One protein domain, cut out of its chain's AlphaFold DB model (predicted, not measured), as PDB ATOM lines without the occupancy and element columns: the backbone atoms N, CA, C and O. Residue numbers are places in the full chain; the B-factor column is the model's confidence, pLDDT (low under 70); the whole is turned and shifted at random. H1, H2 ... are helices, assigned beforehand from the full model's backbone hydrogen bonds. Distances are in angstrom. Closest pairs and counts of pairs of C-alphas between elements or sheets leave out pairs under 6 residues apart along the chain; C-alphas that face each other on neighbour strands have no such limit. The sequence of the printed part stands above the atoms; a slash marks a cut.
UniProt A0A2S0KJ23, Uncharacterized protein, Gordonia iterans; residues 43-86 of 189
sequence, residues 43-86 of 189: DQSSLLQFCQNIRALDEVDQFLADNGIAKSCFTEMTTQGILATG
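AT A GLANCE: This is residues 43 to 86 of the 189 residues of an uncharacterized protein of Gordonia iterans (UniProt A0A2S0KJ23). Three short helices stand in a triangle, their centres 11.1 to 12.9 A from one another: H2 and H3 make a loose V, joined by a tight link at its narrow end, and H1 packs crosswise on H3 while coming near H2. An unnamed tail, residues 80 to 86, turns away from the end of H3. The printed part has 44 residues, with three named helices in the order H1, H2, H3 and no named strand, and its class is all helix. The whole is compact, with a radius of gyration of the C-alphas of 9.3 A, and the outline is rounded, with spans of 24 by 17 by 15 A.

IN THESE COORDINATES: H1 takes residues 43 to 50 and begins with C-alpha 43 at (123.893, 58.835, 178.532); it measures 10.7 A from first to last C-alpha. After a short link of 6 residues comes H2, residues 57 to 66, the longest helix by residues. It measures 14.4 A, from C-alpha 57 at (128.228, 72.212, 189.027) to C-alpha 66 at (129.935, 68.580, 175.198). A tight link of 4 residues leads to H3, residues 71 to 79, which measures 12.5 A and ends with C-alpha 79 at (116.234, 62.651, 192.385).

HOW THE PARTS SIT: H1 and H3 touch, and their closest C-alphas are those of Gln 44 and Cys 73, 6.5 A apart. Their lines are about perpendicular, at 73 degrees. H1 and H2 are close but not clearly touching, with the closest C-alphas, those of Leu 47 and Leu 64, 7.6 A apart. They run opposite ways at a steep tilt of 49 degrees. H2 and H3 are also close but not clearly touching; their closest C-alphas, those of Leu 64 and Lys 71, are 6.6 A apart. These two run opposite ways at a steep tilt of 46 degrees. In H1, H2 and H3 every O i to N i+4 pair is within hydrogen-bond range.

THE WHOLE: The two C-alphas farthest apart are those of Asp 66 and Gly 81, at 24.2 A. The first and last printed C-alphas, those of Asp 43 and Gly 86, are 22.4 A apart. The printed part has no cut, and neither of the links between helices is long. This is a predicted model, and the mean pLDDT of the printed part is 70.1. Confidence is low, under 70, in 25 residues, namely residues 43 to 56 and residues 76 to 86. By helix, the mean pLDDT is 62 for H1, 84 for H2 and 73 for H3.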
ATOM      1  N   ASP A  43     123.759  57.462 178.032       64.25
ATOM      2  CA  ASP A  43     123.893  58.835 178.532       64.25
ATOM      3  C   ASP A  43     124.049  58.882 180.067       64.25
ATOM      4  O   ASP A  43     124.909  59.588 180.602       64.25
ATOM      5  N   GLN A  44     123.253  58.085 180.792       61.81
ATOM      6  CA  GLN A  44     123.317  57.959 182.254       61.81
ATOM      7  C   GLN A  44     124.617  57.279 182.702       61.81
ATOM      8  O   GLN A  44     125.198  57.674 183.711       61.81
ATOM      9  N   SER A  45     125.094  56.285 181.950       62.94
ATOM     10  CA  SER A  45     126.366  55.594 182.182       62.94
ATOM     11  C   SER A  45     127.559  56.541 182.008       62.94
ATOM     12  O   SER A  45     128.427  56.629 182.881       62.94
ATOM     13  N   SER A  46     127.552  57.336 180.935       61.75
ATOM     14  CA  SER A  46     128.585  58.340 180.650       61.75
ATOM     15  C   SER A  46     128.629  59.431 181.727       61.75
ATOM     16  O   SER A  46     129.697  59.794 182.225       61.75
ATOM     17  N   LEU A  47     127.457  59.910 182.155       60.72
ATOM     18  CA  LEU A  47     127.328  60.879 183.241       60.72
ATOM     19  C   LEU A  47     127.735  60.302 184.606       60.72
ATOM     20  O   LEU A  47     128.405  60.986 185.380       60.72
ATOM     21  N   LEU A  48     127.381  59.046 184.901       61.16
ATOM     22  CA  LEU A  48     127.856  58.329 186.088       61.16
ATOM     23  C   LEU A  48     129.372  58.283 186.132       61.16
ATOM     24  O   LEU A  48     129.956  58.635 187.152       61.16
ATOM     25  N   GLN A  49     129.999  57.871 185.030       58.41
ATOM     26  CA  GLN A  49     131.448  57.762 184.921       58.41
ATOM     27  C   GLN A  49     132.131  59.118 185.150       58.41
ATOM     28  O   GLN A  49     133.110  59.196 185.894       58.41
ATOM     29  N   PHE A  50     131.581  60.201 184.594       61.62
ATOM     30  CA  PHE A  50     132.080  61.556 184.830       61.62
ATOM     31  C   PHE A  50     131.951  62.001 186.301       61.62
ATOM     32  O   PHE A  50     132.895  62.578 186.863       61.62
ATOM     33  N   CYS A  51     130.815  61.682 186.928       59.22
ATOM     34  CA  CYS A  51     130.460  62.006 188.314       59.22
ATOM     35  C   CYS A  51     130.929  60.970 189.362       59.22
ATOM     36  O   CYS A  51     130.530  61.062 190.522       59.22
ATOM     37  N   GLN A  52     131.809  60.018 189.011       52.09
ATOM     38  CA  GLN A  52     132.474  59.128 189.990       52.09
ATOM     39  C   GLN A  52     133.324  59.899 191.017       52.09
ATOM     40  O   GLN A  52     133.620  59.394 192.102       52.09
ATOM     41  N   ASN A  53     133.718  61.121 190.656       51.19
ATOM     42  CA  ASN A  53     134.501  62.046 191.462       51.19
ATOM     43  C   ASN A  53     133.652  63.268 191.834       51.19
ATOM     44  O   ASN A  53     132.684  63.587 191.145       51.19
ATOM     45  N   ILE A  54     134.031  63.979 192.899       55.53
ATOM     46  CA  ILE A  54     133.404  65.262 193.249       55.53
ATOM     47  C   ILE A  54     133.635  66.241 192.088       55.53
ATOM     48  O   ILE A  54     134.777  66.439 191.672       55.53
ATOM     49  N   ARG A  55     132.550  66.836 191.584       61.91
ATOM     50  CA  ARG A  55     132.548  67.847 190.518       61.91
ATOM     51  C   ARG A  55     131.913  69.137 191.003       61.91
ATOM     52  O   ARG A  55     130.949  69.104 191.771       61.91
ATOM     53  N   ALA A  56     132.414  70.262 190.514       65.88
ATOM     54  CA  ALA A  56     131.688  71.518 190.568       65.88
ATOM     55  C   ALA A  56     130.522  71.499 189.553       65.88
ATOM     56  O   ALA A  56     130.527  70.748 188.575       65.88
ATOM     57  N   LEU A  57     129.468  72.278 189.815       73.44
ATOM     58  CA  LEU A  57     128.228  72.212 189.027       73.44
ATOM     59  C   LEU A  57     128.426  72.697 187.578       73.44
ATOM     60  O   LEU A  57     127.764  72.215 186.664       73.44
ATOM     61  N   ASP A  58     129.352  73.631 187.377       77.88
ATOM     62  CA  ASP A  58     129.783  74.156 186.083       77.88
ATOM     63  C   ASP A  58     130.586  73.131 185.268       77.88
ATOM     64  O   ASP A  58     130.365  73.024 184.063       77.88
ATOM     65  N   GLU A  59     131.430  72.307 185.904       74.00
ATOM     66  CA  GLU A  59     132.076  71.164 185.235       74.00
ATOM     67  C   GLU A  59     131.041  70.157 184.705       74.00
ATOM     68  O   GLU A  59     131.188  69.633 183.600       74.00
ATOM     69  N   VAL A  60     129.983  69.890 185.484       77.56
ATOM     70  CA  VAL A  60     128.883  68.998 185.076       77.56
ATOM     71  C   VAL A  60     128.081  69.610 183.930       77.56
ATOM     72  O   VAL A  60     127.835  68.931 182.937       77.56
ATOM     73  N   ASP A  61     127.704  70.886 184.028       85.00
ATOM     74  CA  ASP A  61     126.956  71.573 182.969       85.00
ATOM     75  C   ASP A  61     127.740  71.640 181.648       85.00
ATOM     76  O   ASP A  61     127.151  71.453 180.581       85.00
ATOM     77  N   GLN A  62     129.063  71.827 181.709       87.44
ATOM     78  CA  GLN A  62     129.941  71.779 180.540       87.44
ATOM     79  C   GLN A  62     130.017  70.364 179.940       87.44
ATOM     80  O   GLN A  62     129.790  70.195 178.743       87.44
ATOM     81  N   PHE A  63     130.248  69.330 180.762       86.75
ATOM     82  CA  PHE A  63     130.303  67.938 180.297       86.75
ATOM     83  C   PHE A  63     128.998  67.486 179.623       86.75
ATOM     84  O   PHE A  63     129.034  66.827 178.582       86.75
ATOM     85  N   LEU A  64     127.847  67.855 180.194       88.94
ATOM     86  CA  LEU A  64     126.531  67.562 179.620       88.94
ATOM     87  C   LEU A  64     126.382  68.185 178.223       88.94
ATOM     88  O   LEU A  64     125.933  67.509 177.299       88.94
ATOM     89  N   ALA A  65     126.802  69.444 178.054       92.25
ATOM     90  CA  ALA A  65     126.761  70.133 176.767       92.25
ATOM     91  C   ALA A  65     127.690  69.484 175.723       92.25
ATOM     92  O   ALA A  65     127.257  69.245 174.596       92.25
ATOM     93  N   ASP A  66     128.926  69.152 176.105       92.69
ATOM     94  CA  ASP A  66     129.935  68.580 175.198       92.69
ATOM     95  C   ASP A  66     129.577  67.168 174.705       92.69
ATOM     96  O   ASP A  66     129.947  66.789 173.595       92.69
ATOM     97  N   ASN A  67     128.821  66.401 175.499       85.56
ATOM     98  CA  ASN A  67     128.374  65.046 175.152       85.56
ATOM     99  C   ASN A  67     126.928  64.998 174.621       85.56
ATOM    100  O   ASN A  67     126.430  63.923 174.301       85.56
ATOM    101  N   GLY A  68     126.237  66.140 174.522       89.94
ATOM    102  CA  GLY A  68     124.842  66.208 174.068       89.94
ATOM    103  C   GLY A  68     123.812  65.620 175.045       89.94
ATOM    104  O   GLY A  68     122.657  65.424 174.664       89.94
ATOM    105  N   ILE A  69     124.202  65.362 176.297       85.19
ATOM    106  CA  ILE A  69     123.359  64.732 177.319       85.19
ATOM    107  C   ILE A  69     122.395  65.772 177.902       85.19
ATOM    108  O   ILE A  69     122.791  66.836 178.382       85.19
ATOM    109  N   ALA A  70     121.100  65.459 177.918       90.12
ATOM    110  CA  ALA A  70     120.093  66.364 178.463       90.12
ATOM    111  C   ALA A  70     120.251  66.554 179.988       90.12
ATOM    112  O   ALA A  70     120.297  65.587 180.745       90.12
ATOM    113  N   LYS A  71     120.221  67.802 180.482       87.62
ATOM    114  CA  LYS A  71     120.325  68.130 181.927       87.62
ATOM    115  C   LYS A  71     119.224  67.503 182.807       87.62
ATOM    116  O   LYS A  71     119.388  67.370 184.026       87.62
ATOM    117  N   SER A  72     118.119  67.065 182.202       87.75
ATOM    118  CA  SER A  72     117.110  66.223 182.853       87.75
ATOM    119  C   SER A  72     117.690  64.902 183.362       87.75
ATOM    120  O   SER A  72     117.329  64.502 184.462       87.75
ATOM    121  N   CYS A  73     118.640  64.291 182.645       74.88
ATOM    122  CA  CYS A  73     119.351  63.077 183.053       74.88
ATOM    123  C   CYS A  73     120.026  63.266 184.422       74.88
ATOM    124  O   CYS A  73     119.727  62.550 185.373       74.88
ATOM    125  N   PHE A  74     120.852  64.306 184.579       78.19
ATOM    126  CA  PHE A  74     121.501  64.623 185.860       78.19
ATOM    127  C   PHE A  74     120.497  64.872 186.998       78.19
ATOM    128  O   PHE A  74     120.686  64.420 188.131       78.19
ATOM    129  N   THR A  75     119.401  65.565 186.686       76.81
ATOM    130  CA  THR A  75     118.346  65.902 187.653       76.81
ATOM    131  C   THR A  75     117.580  64.657 188.104       76.81
ATOM    132  O   THR A  75     117.313  64.486 189.295       76.81
ATOM    133  N   GLU A  76     117.259  63.759 187.174       68.75
ATOM    134  CA  GLU A  76     116.613  62.480 187.444       68.75
ATOM    135  C   GLU A  76     117.506  61.584 188.306       68.75
ATOM    136  O   GLU A  76     117.069  61.124 189.358       68.75
ATOM    137  N   MET A  77     118.776  61.416 187.936       62.06
ATOM    138  CA  MET A  77     119.724  60.598 188.699       62.06
ATOM    139  C   MET A  77     119.963  61.129 190.118       62.06
ATOM    140  O   MET A  77     120.101  60.343 191.058       62.06
ATOM    141  N   THR A  78     119.954  62.453 190.300       63.78
ATOM    142  CA  THR A  78     120.003  63.080 191.630       63.78
ATOM    143  C   THR A  78     118.716  62.812 192.420       63.78
ATOM    144  O   THR A  78     118.763  62.449 193.593       63.78
ATOM    145  N   THR A  79     117.552  62.911 191.772       60.69
ATOM    146  CA  THR A  79     116.234  62.651 192.385       60.69
ATOM    147  C   THR A  79     116.061  61.186 192.795       60.69
ATOM    148  O   THR A  79     115.472  60.894 193.834       60.69
ATOM    149  N   GLN A  80     116.611  60.255 192.012       54.56
ATOM    150  CA  GLN A  80     116.647  58.822 192.314       54.56
ATOM    151  C   GLN A  80     117.690  58.456 193.395       54.56
ATOM    152  O   GLN A  80     117.773  57.295 193.792       54.56
ATOM    153  N   GLY A  81     118.482  59.422 193.880       49.00
ATOM    154  CA  GLY A  81     119.532  59.208 194.880       49.00
ATOM    155  C   GLY A  81     120.764  58.463 194.355       49.00
ATOM    156  O   GLY A  81     121.558  57.974 195.156       49.00
ATOM    157  N   ILE A  82     120.913  58.361 193.030       56.72
ATOM    158  CA  ILE A  82     122.072  57.753 192.363       56.72
ATOM    159  C   ILE A  82     123.250  58.737 192.378       56.72
ATOM    160  O   ILE A  82     124.380  58.355 192.671       56.72
ATOM    161  N   LEU A  83     122.970  60.014 192.105       59.00
ATOM    162  CA  LEU A  83     123.910  61.120 192.279       59.00
ATOM    163  C   LEU A  83     123.534  61.936 193.522       59.00
ATOM    164  O   LEU A  83     122.372  61.990 193.925       59.00
ATOM    165  N   ALA A  84     124.526  62.577 194.137       59.12
ATOM    166  CA  ALA A  84     124.337  63.463 195.278       59.12
ATOM    167  C   ALA A  84     124.866  64.861 194.952       59.12
ATOM    168  O   ALA A  84     125.925  65.008 194.349       59.12
ATOM    169  N   THR A  85     124.143  65.889 195.393       63.53
ATOM    170  CA  THR A  85     124.511  67.297 195.207       63.53
ATOM    171  C   THR A  85     124.457  68.040 196.537       63.53
ATOM    172  O   THR A  85     123.557  67.799 197.341       63.53
ATOM    173  N   GLY A  86     125.370  68.985 196.747       58.50
ATOM    174  CA  GLY A  86     125.406  69.851 197.923       58.50
ATOM    175  C   GLY A  86     126.423  70.984 197.749       58.50
ATOM    176  O   GLY A  86     127.239  70.924 196.827       58.50
TER     177      GLY A  86